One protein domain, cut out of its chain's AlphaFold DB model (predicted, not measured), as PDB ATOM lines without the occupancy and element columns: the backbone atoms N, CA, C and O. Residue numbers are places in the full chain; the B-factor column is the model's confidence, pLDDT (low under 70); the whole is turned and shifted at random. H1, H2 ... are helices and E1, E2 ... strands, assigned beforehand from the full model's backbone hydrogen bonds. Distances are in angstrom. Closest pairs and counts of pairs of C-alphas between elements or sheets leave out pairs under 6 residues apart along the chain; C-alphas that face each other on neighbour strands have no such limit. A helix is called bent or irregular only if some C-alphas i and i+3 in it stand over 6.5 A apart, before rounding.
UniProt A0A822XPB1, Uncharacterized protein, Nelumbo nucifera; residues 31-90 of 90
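AT A GLANCE: This is residues 31 to 90 of the 90 residues of an uncharacterized protein of Nelumbo nucifera (UniProt A0A822XPB1). With little regular structure, the domain is a small head, made of the two-strand hairpin E1 and E2 with its looping link, from which one kinked helix, H1, and a tail run out as an arm. The 60 printed residues hold E1, E2 and H1 in that order, an antiparallel sheet E1 - E2, class mixed, with only 22 residues in named elements. It is only just loose, close to extended: radius of gyration of the C-alphas 15.6 A, a rod spanning 47 by 21 by 16 A.

HOW THE PARTS SIT: E1, residues 33 to 35, and E2, residues 56 to 58, form an antiparallel hairpin at 135 degrees; N 34 and O 57 are 2.8 A apart, within hydrogen-bond range. H1, residues 62 to 77, is apart from E1. In H1, 9 of 12 O i to N i+4 pairs are within range.

IN THESE COORDINATES: E1 begins at C-alpha 33 (-56.533, -1.689, -21.902); E1 and E2 each measure 7.0 A. H1, 21.3 A long, ends at C-alpha 77 (-29.087, -17.687, -28.399). It has a kink of 36 degrees near residue 69 and is irregular, C-alphas 64 and 67 being 7.5 A apart.

THE WHOLE: The C-alphas farthest apart, of Trp 31 and Met 90, are 50.0 A apart. The printed part has no cut; the link E1 to E2 is long. Residues 62 to 68 and 86 to 90 have pLDDT under 70.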
ATOM      1  N   TRP A  31     -62.097   0.693 -25.345       87.81
ATOM      2  CA  TRP A  31     -61.319   0.575 -24.126       87.81
ATOM      3  C   TRP A  31     -59.857   0.233 -24.467       87.81
ATOM      4  O   TRP A  31     -59.618  -0.793 -25.104       87.81
ATOM      5  N   PRO A  32     -58.877   1.064 -24.069       87.38
ATOM      6  CA  PRO A  32     -57.500   0.929 -24.544       87.38
ATOM      7  C   PRO A  32     -56.706  -0.164 -23.820       87.38
ATOM      8  O   PRO A  32     -55.590  -0.473 -24.235       87.38
ATOM      9  N   TYR A  33     -57.242  -0.719 -22.729       89.06
ATOM     10  CA  TYR A  33     -56.533  -1.689 -21.902       89.06
ATOM     11  C   TYR A  33     -57.075  -3.104 -22.075       89.06
ATOM     12  O   TYR A  33     -58.285  -3.327 -22.057       89.06
ATOM     13  N   VAL A  34     -56.176  -4.074 -22.156       87.25
ATOM     14  CA  VAL A  34     -56.477  -5.503 -22.260       87.25
ATOM     15  C   VAL A  34     -55.934  -6.246 -21.035       87.25
ATOM     16  O   VAL A  34     -55.012  -5.753 -20.382       87.25
ATOM     17  N   PRO A  35     -56.513  -7.401 -20.671       87.31
ATOM     18  CA  PRO A  35     -55.968  -8.262 -19.626       87.31
ATOM     19  C   PRO A  35     -54.492  -8.604 -19.862       87.31
ATOM     20  O   PRO A  35     -54.104  -8.910 -20.988       87.31
ATOM     21  N   TYR A  36     -53.701  -8.615 -18.787       84.50
ATOM     22  CA  TYR A  36     -52.257  -8.895 -18.804       84.50
ATOM     23  C   TYR A  36     -51.893 -10.164 -19.595       84.50
ATOM     24  O   TYR A  36     -50.965 -10.151 -20.393       84.50
ATOM     25  N   ASN A  37     -52.683 -11.229 -19.440       84.62
ATOM     26  CA  ASN A  37     -52.417 -12.545 -20.032       84.62
ATOM     27  C   ASN A  37     -52.653 -12.624 -21.552       84.62
ATOM     28  O   ASN A  37     -52.345 -13.645 -22.154       84.62
ATOM     29  N   LEU A  38     -53.257 -11.599 -22.166       82.88
ATOM     30  CA  LEU A  38     -53.529 -11.574 -23.609       82.88
ATOM     31  C   LEU A  38     -52.438 -10.855 -24.411       82.88
ATOM     32  O   LEU A  38     -52.506 -10.822 -25.637       82.88
ATOM     33  N   VAL A  39     -51.456 -10.261 -23.734       81.50
ATOM     34  CA  VAL A  39     -50.336  -9.559 -24.363       81.50
ATOM     35  C   VAL A  39     -49.092 -10.432 -24.247       81.50
ATOM     36  O   VAL A  39     -48.848 -11.003 -23.192       81.50
ATOM     37  N   ALA A  40     -48.305 -10.526 -25.322       79.25
ATOM     38  CA  ALA A  40     -47.094 -11.349 -25.355       79.25
ATOM     39  C   ALA A  40     -46.004 -10.836 -24.395       79.25
ATOM     40  O   ALA A  40     -45.461 -11.610 -23.614       79.25
ATOM     41  N   HIS A  41     -45.744  -9.519 -24.384       80.88
ATOM     42  CA  HIS A  41     -44.747  -8.895 -23.498       80.88
ATOM     43  C   HIS A  41     -45.358  -7.748 -22.674       80.88
ATOM     44  O   HIS A  41     -45.106  -6.560 -22.922       80.88
ATOM     45  N   PRO A  42     -46.192  -8.080 -21.679       79.19
ATOM     46  CA  PRO A  42     -46.919  -7.097 -20.878       79.19
ATOM     47  C   PRO A  42     -46.014  -6.299 -19.920       79.19
ATOM     48  O   PRO A  42     -46.430  -5.263 -19.408       79.19
ATOM     49  N   TYR A  43     -44.778  -6.755 -19.687       79.06
ATOM     50  CA  TYR A  43     -43.761  -6.083 -18.862       79.06
ATOM     51  C   TYR A  43     -43.009  -4.963 -19.594       79.06
ATOM     52  O   TYR A  43     -42.228  -4.239 -18.979       79.06
ATOM     53  N   THR A  44     -43.209  -4.810 -20.902       82.25
ATOM     54  CA  THR A  44     -42.507  -3.783 -21.677       82.25
ATOM     55  C   THR A  44     -42.978  -2.384 -21.288       82.25
ATOM     56  O   THR A  44     -44.162  -2.154 -21.031       82.25
ATOM     57  N   ALA A  45     -42.061  -1.413 -21.299       79.00
ATOM     58  CA  ALA A  45     -42.370  -0.021 -20.954       79.00
ATOM     59  C   ALA A  45     -43.468   0.596 -21.843       79.00
ATOM     60  O   ALA A  45     -44.139   1.540 -21.440       79.00
ATOM     61  N   GLN A  46     -43.661   0.055 -23.047       80.06
ATOM     62  CA  GLN A  46     -44.669   0.508 -24.001       80.06
ATOM     63  C   GLN A  46     -46.075  -0.036 -23.685       80.06
ATOM     64  O   GLN A  46     -47.067   0.637 -23.967       80.06
ATOM     65  N   ALA A  47     -46.165  -1.232 -23.089       82.19
ATOM     66  CA  ALA A  47     -47.420  -1.856 -22.663       82.19
ATOM     67  C   ALA A  47     -47.853  -1.410 -21.258       82.19
ATOM     68  O   ALA A  47     -49.050  -1.332 -20.962       82.19
ATOM     69  N   TYR A  48     -46.890  -1.109 -20.384       81.25
ATOM     70  CA  TYR A  48     -47.164  -0.701 -19.014       81.25
ATOM     71  C   TYR A  48     -47.688   0.743 -18.938       81.25
ATOM     72  O   TYR A  48     -46.999   1.694 -19.304       81.25
ATOM     73  N   ASP A  49     -48.900   0.923 -18.406       84.38
ATOM     74  CA  ASP A  49     -49.498   2.238 -18.157       84.38
ATOM     75  C   ASP A  49     -49.974   2.329 -16.702       84.38
ATOM     76  O   ASP A  49     -50.831   1.564 -16.263       84.38
ATOM     77  N   LYS A  50     -49.458   3.309 -15.949       82.06
ATOM     78  CA  LYS A  50     -49.822   3.537 -14.537       82.06
ATOM     79  C   LYS A  50     -51.303   3.902 -14.352       82.06
ATOM     80  O   LYS A  50     -51.823   3.812 -13.244       82.06
ATOM     81  N   LYS A  51     -51.986   4.344 -15.414       84.56
ATOM     82  CA  LYS A  51     -53.425   4.654 -15.402       84.56
ATOM     83  C   LYS A  51     -54.300   3.417 -15.616       84.56
ATOM     84  O   LYS A  51     -55.523   3.522 -15.481       84.56
ATOM     85  N   ALA A  52     -53.712   2.276 -15.977       83.38
ATOM     86  CA  ALA A  52     -54.450   1.040 -16.171       83.38
ATOM     87  C   ALA A  52     -54.937   0.471 -14.821       83.38
ATOM     88  O   ALA A  52     -54.239   0.575 -13.808       83.38
ATOM     89  N   PRO A  53     -56.137  -0.136 -14.772       85.19
ATOM     90  CA  PRO A  53     -56.582  -0.892 -13.604       85.19
ATOM     91  C   PRO A  53     -55.661  -2.091 -13.302       85.19
ATOM     92  O   PRO A  53     -55.029  -2.614 -14.221       85.19
ATOM     93  N   PRO A  54     -55.644  -2.604 -12.055       84.81
ATOM     94  CA  PRO A  54     -54.893  -3.813 -11.716       84.81
ATOM     95  C   PRO A  54     -55.244  -4.988 -12.641       84.81
ATOM     96  O   PRO A  54     -56.421  -5.270 -12.872       84.81
ATOM     97  N   GLY A  55     -54.224  -5.663 -13.179       85.19
ATOM     98  CA  GLY A  55     -54.380  -6.793 -14.106       85.19
ATOM     99  C   GLY A  55     -54.634  -6.412 -15.570       85.19
ATOM    100  O   GLY A  55     -54.829  -7.302 -16.399       85.19
ATOM    101  N   TYR A  56     -54.619  -5.118 -15.901       86.88
ATOM    102  CA  TYR A  56     -54.751  -4.621 -17.268       86.88
ATOM    103  C   TYR A  56     -53.485  -3.889 -17.716       86.88
ATOM    104  O   TYR A  56     -52.852  -3.179 -16.941       86.88
ATOM    105  N   VAL A  57     -53.156  -4.035 -18.996       88.12
ATOM    106  CA  VAL A  57     -52.053  -3.344 -19.677       88.12
ATOM    107  C   VAL A  57     -52.579  -2.676 -20.939       88.12
ATOM    108  O   VAL A  57     -53.673  -2.992 -21.412       88.12
ATOM    109  N   ARG A  58     -51.842  -1.713 -21.487       86.25
ATOM    110  CA  ARG A  58     -52.229  -1.050 -22.732       86.25
ATOM    111  C   ARG A  58     -52.175  -2.048 -23.885       86.25
ATOM    112  O   ARG A  58     -51.234  -2.832 -23.986       86.25
ATOM    113  N   ASN A  59     -53.176  -1.999 -24.758       82.81
ATOM    114  CA  ASN A  59     -53.158  -2.784 -25.982       82.81
ATOM    115  C   ASN A  59     -52.080  -2.222 -26.919       82.81
ATOM    116  O   ASN A  59     -52.265  -1.157 -27.515       82.81
ATOM    117  N   VAL A  60     -50.945  -2.908 -26.991       77.94
ATOM    118  CA  VAL A  60     -49.856  -2.610 -27.921       77.94
ATOM    119  C   VAL A  60     -49.897  -3.622 -29.056       77.94
ATOM    120  O   VAL A  60     -50.056  -4.818 -28.820       77.94
ATOM    121  N   GLU A  61     -49.797  -3.145 -30.296       70.50
ATOM    122  CA  GLU A  61     -49.660  -4.038 -31.447       70.50
ATOM    123  C   GLU A  61     -48.342  -4.807 -31.338       70.50
ATOM    124  O   GLU A  61     -47.303  -4.220 -31.039       70.50
ATOM    125  N   THR A  62     -48.377  -6.110 -31.620       62.22
ATOM    126  CA  THR A  62     -47.221  -7.017 -31.524       62.22
ATOM    127  C   THR A  62     -46.002  -6.505 -32.302       62.22
ATOM    128  O   THR A  62     -44.870  -6.658 -31.852       62.22
ATOM    129  N   THR A  63     -46.217  -5.798 -33.417       58.97
ATOM    130  CA  THR A  63     -45.156  -5.175 -34.225       58.97
ATOM    131  C   THR A  63     -44.367  -4.107 -33.460       58.97
ATOM    132  O   THR A  63     -43.173  -3.928 -33.697       58.97
ATOM    133  N   ALA A  64     -44.981  -3.413 -32.500       59.50
ATOM    134  CA  ALA A  64     -44.278  -2.446 -31.660       59.50
ATOM    135  C   ALA A  64     -43.292  -3.120 -30.690       59.50
ATOM    136  O   ALA A  64     -42.380  -2.476 -30.185       59.50
ATOM    137  N   THR A  65     -43.441  -4.424 -30.453       61.59
ATOM    138  CA  THR A  65     -42.619  -5.202 -29.519       61.59
ATOM    139  C   THR A  65     -41.511  -6.001 -30.212       61.59
ATOM    140  O   THR A  65     -40.714  -6.649 -29.542       61.59
ATOM    141  N   SER A  66     -41.389  -5.895 -31.540       62.00
ATOM    142  CA  SER A  66     -40.371  -6.593 -32.348       62.00
ATOM    143  C   SER A  66     -38.952  -6.439 -31.790       62.00
ATOM    144  O   SER A  66     -38.203  -7.403 -31.703       62.00
ATOM    145  N   MET A  67     -38.601  -5.230 -31.341       64.94
ATOM    146  CA  MET A  67     -37.295  -4.928 -30.748       64.94
ATOM    147  C   MET A  67     -37.013  -5.694 -29.446       64.94
ATOM    148  O   MET A  67     -35.869  -6.061 -29.190       64.94
ATOM    149  N   VAL A  68     -38.046  -5.964 -28.642       69.88
ATOM    150  CA  VAL A  68     -37.926  -6.738 -27.397       69.88
ATOM    151  C   VAL A  68     -37.769  -8.219 -27.724       69.88
ATOM    152  O   VAL A  68     -36.872  -8.858 -27.186       69.88
ATOM    153  N   HIS A  69     -38.553  -8.722 -28.682       70.81
ATOM    154  CA  HIS A  69     -38.419 -10.085 -29.201       70.81
ATOM    155  C   HIS A  69     -36.993 -10.375 -29.685       70.81
ATOM    156  O   HIS A  69     -36.377 -11.340 -29.243       70.81
ATOM    157  N   THR A  70     -36.424  -9.502 -30.524       72.00
ATOM    158  CA  THR A  70     -35.050  -9.673 -31.026       72.00
ATOM    159  C   THR A  70     -34.014  -9.638 -29.901       72.00
ATOM    160  O   THR A  70     -33.005 -10.343 -29.953       72.00
ATOM    161  N   GLN A  71     -34.239  -8.823 -28.868       75.50
ATOM    162  CA  GLN A  71     -33.345  -8.755 -27.718       75.50
ATOM    163  C   GLN A  71     -33.415 -10.037 -26.866       75.50
ATOM    164  O   GLN A  71     -32.370 -10.551 -26.467       75.50
ATOM    165  N   GLU A  72     -34.605 -10.588 -26.625       77.69
ATOM    166  CA  GLU A  72     -34.789 -11.851 -25.894       77.69
ATOM    167  C   GLU A  72     -34.231 -13.055 -26.652       77.69
ATOM    168  O   GLU A  72     -33.526 -13.883 -26.069       77.69
ATOM    169  N   GLU A  73     -34.460 -13.124 -27.963       77.50
ATOM    170  CA  GLU A  73     -33.860 -14.137 -28.833       77.50
ATOM    171  C   GLU A  73     -32.334 -14.061 -28.789       77.50
ATOM    172  O   GLU A  73     -31.663 -15.086 -28.658       77.50
ATOM    173  N   LYS A  74     -31.760 -12.853 -28.807       79.75
ATOM    174  CA  LYS A  74     -30.312 -12.670 -28.674       79.75
ATOM    175  C   LYS A  74     -29.791 -13.168 -27.323       79.75
ATOM    176  O   LYS A  74     -28.766 -13.837 -27.287       79.75
ATOM    177  N   TYR A  75     -30.484 -12.886 -26.219       77.44
ATOM    178  CA  TYR A  75     -30.080 -13.396 -24.901       77.44
ATOM    179  C   TYR A  75     -30.264 -14.910 -24.753       77.44
ATOM    180  O   TYR A  75     -29.521 -15.541 -24.012       77.44
ATOM    181  N   THR A  76     -31.215 -15.506 -25.464       78.25
ATOM    182  CA  THR A  76     -31.432 -16.961 -25.430       78.25
ATOM    183  C   THR A  76     -30.410 -17.695 -26.304       78.25
ATOM    184  O   THR A  76     -29.917 -18.766 -25.951       78.25
ATOM    185  N   THR A  77     -30.018 -17.089 -27.427       79.88
ATOM    186  CA  THR A  77     -29.087 -17.687 -28.399       79.88
ATOM    187  C   THR A  77     -27.617 -17.622 -27.987       79.88
ATOM    188  O   THR A  77     -26.830 -18.411 -28.503       79.88
ATOM    189  N   ILE A  78     -27.224 -16.750 -27.047       77.31
ATOM    190  CA  ILE A  78     -25.849 -16.719 -26.499       77.31
ATOM    191  C   ILE A  78     -25.517 -17.910 -25.587       77.31
ATOM    192  O   ILE A  78     -24.344 -18.161 -25.343       77.31
ATOM    193  N   PHE A  79     -26.521 -18.641 -25.097       71.31
ATOM    194  CA  PHE A  79     -26.338 -19.851 -24.281       71.31
ATOM    195  C   PHE A  79     -26.712 -21.132 -25.037       71.31
ATOM    196  O   PHE A  79     -26.818 -22.199 -24.439       71.31
ATOM    197  N   SER A  80     -26.976 -21.030 -26.342       72.50
ATOM    198  CA  SER A  80     -27.382 -22.171 -27.161       72.50
ATOM    199  C   SER A  80     -26.157 -22.944 -27.649       72.50
ATOM    200  O   SER A  80     -25.372 -22.408 -28.423       72.50
ATOM    201  N   ASP A  81     -26.036 -24.208 -27.238       73.19
ATOM    202  CA  ASP A  81     -24.945 -25.129 -27.619       73.19
ATOM    203  C   ASP A  81     -24.898 -25.396 -29.141       73.19
ATOM    204  O   ASP A  81     -23.839 -25.562 -29.735       73.19
ATOM    205  N   GLU A  82     -26.060 -25.321 -29.800       78.25
ATOM    206  CA  GLU A  82     -26.223 -25.452 -31.257       78.25
ATOM    207  C   GLU A  82     -25.772 -24.204 -32.042       78.25
ATOM    208  O   GLU A  82     -25.726 -24.229 -33.272       78.25
ATOM    209  N   ASN A  83     -25.480 -23.083 -31.370       72.50
ATOM    210  CA  ASN A  83     -25.037 -21.860 -32.031       72.50
ATOM    211  C   ASN A  83     -23.498 -21.824 -32.090       72.50
ATOM    212  O   ASN A  83     -22.867 -21.466 -31.098       72.50
ATOM    213  N   PRO A  84     -22.865 -22.075 -33.252       73.81
ATOM    214  CA  PRO A  84     -21.404 -22.073 -33.377       73.81
ATOM    215  C   PRO A  84     -20.765 -20.694 -33.136       73.81
ATOM    216  O   PRO A  84     -19.548 -20.598 -33.010       73.81
ATOM    217  N   ASN A  85     -21.573 -19.626 -33.079       74.50
ATOM    218  CA  ASN A  85     -21.141 -18.269 -32.740       74.50
ATOM    219  C   ASN A  85     -21.455 -17.877 -31.283       74.50
ATOM    220  O   ASN A  85     -21.137 -16.758 -30.876       74.50
ATOM    221  N   ALA A  86     -22.104 -18.740 -30.496       68.56
ATOM    222  CA  ALA A  86     -22.273 -18.519 -29.068       68.56
ATOM    223  C   ALA A  86     -20.947 -18.848 -28.376       68.56
ATOM    224  O   ALA A  86     -20.607 -20.011 -28.174       68.56
ATOM    225  N   CYS A  87     -20.162 -17.822 -28.042       59.69
ATOM    226  CA  CYS A  87     -19.005 -18.008 -27.173       59.69
ATOM    227  C   CYS A  87     -19.486 -18.592 -25.842       59.69
ATOM    228  O   CYS A  87     -20.147 -17.907 -25.063       59.69
ATOM    229  N   SER A  88     -19.133 -19.853 -25.597       58.75
ATOM    230  CA  SER A  88     -19.304 -20.531 -24.321       58.75
ATOM    231  C   SER A  88     -18.694 -19.673 -23.213       58.75
ATOM    232  O   SER A  88     -17.480 -19.453 -23.197       58.75
ATOM    233  N   ILE A  89     -19.517 -19.184 -22.289       55.69
ATOM    234  CA  ILE A  89     -19.014 -18.728 -20.995       55.69
ATOM    235  C   ILE A  89     -18.556 -20.000 -20.269       55.69
ATOM    236  O   ILE A  89     -19.387 -20.749 -19.760       55.69
ATOM    237  N   MET A  90     -17.249 -20.278 -20.325       51.72
ATOM    238  CA  MET A  90     -16.556 -21.179 -19.395       51.72
ATOM    239  C   MET A  90     -15.987 -20.363 -18.242       51.72
ATOM    240  O   MET A  90     -15.433 -19.274 -18.520       51.72
TER     241      MET A  90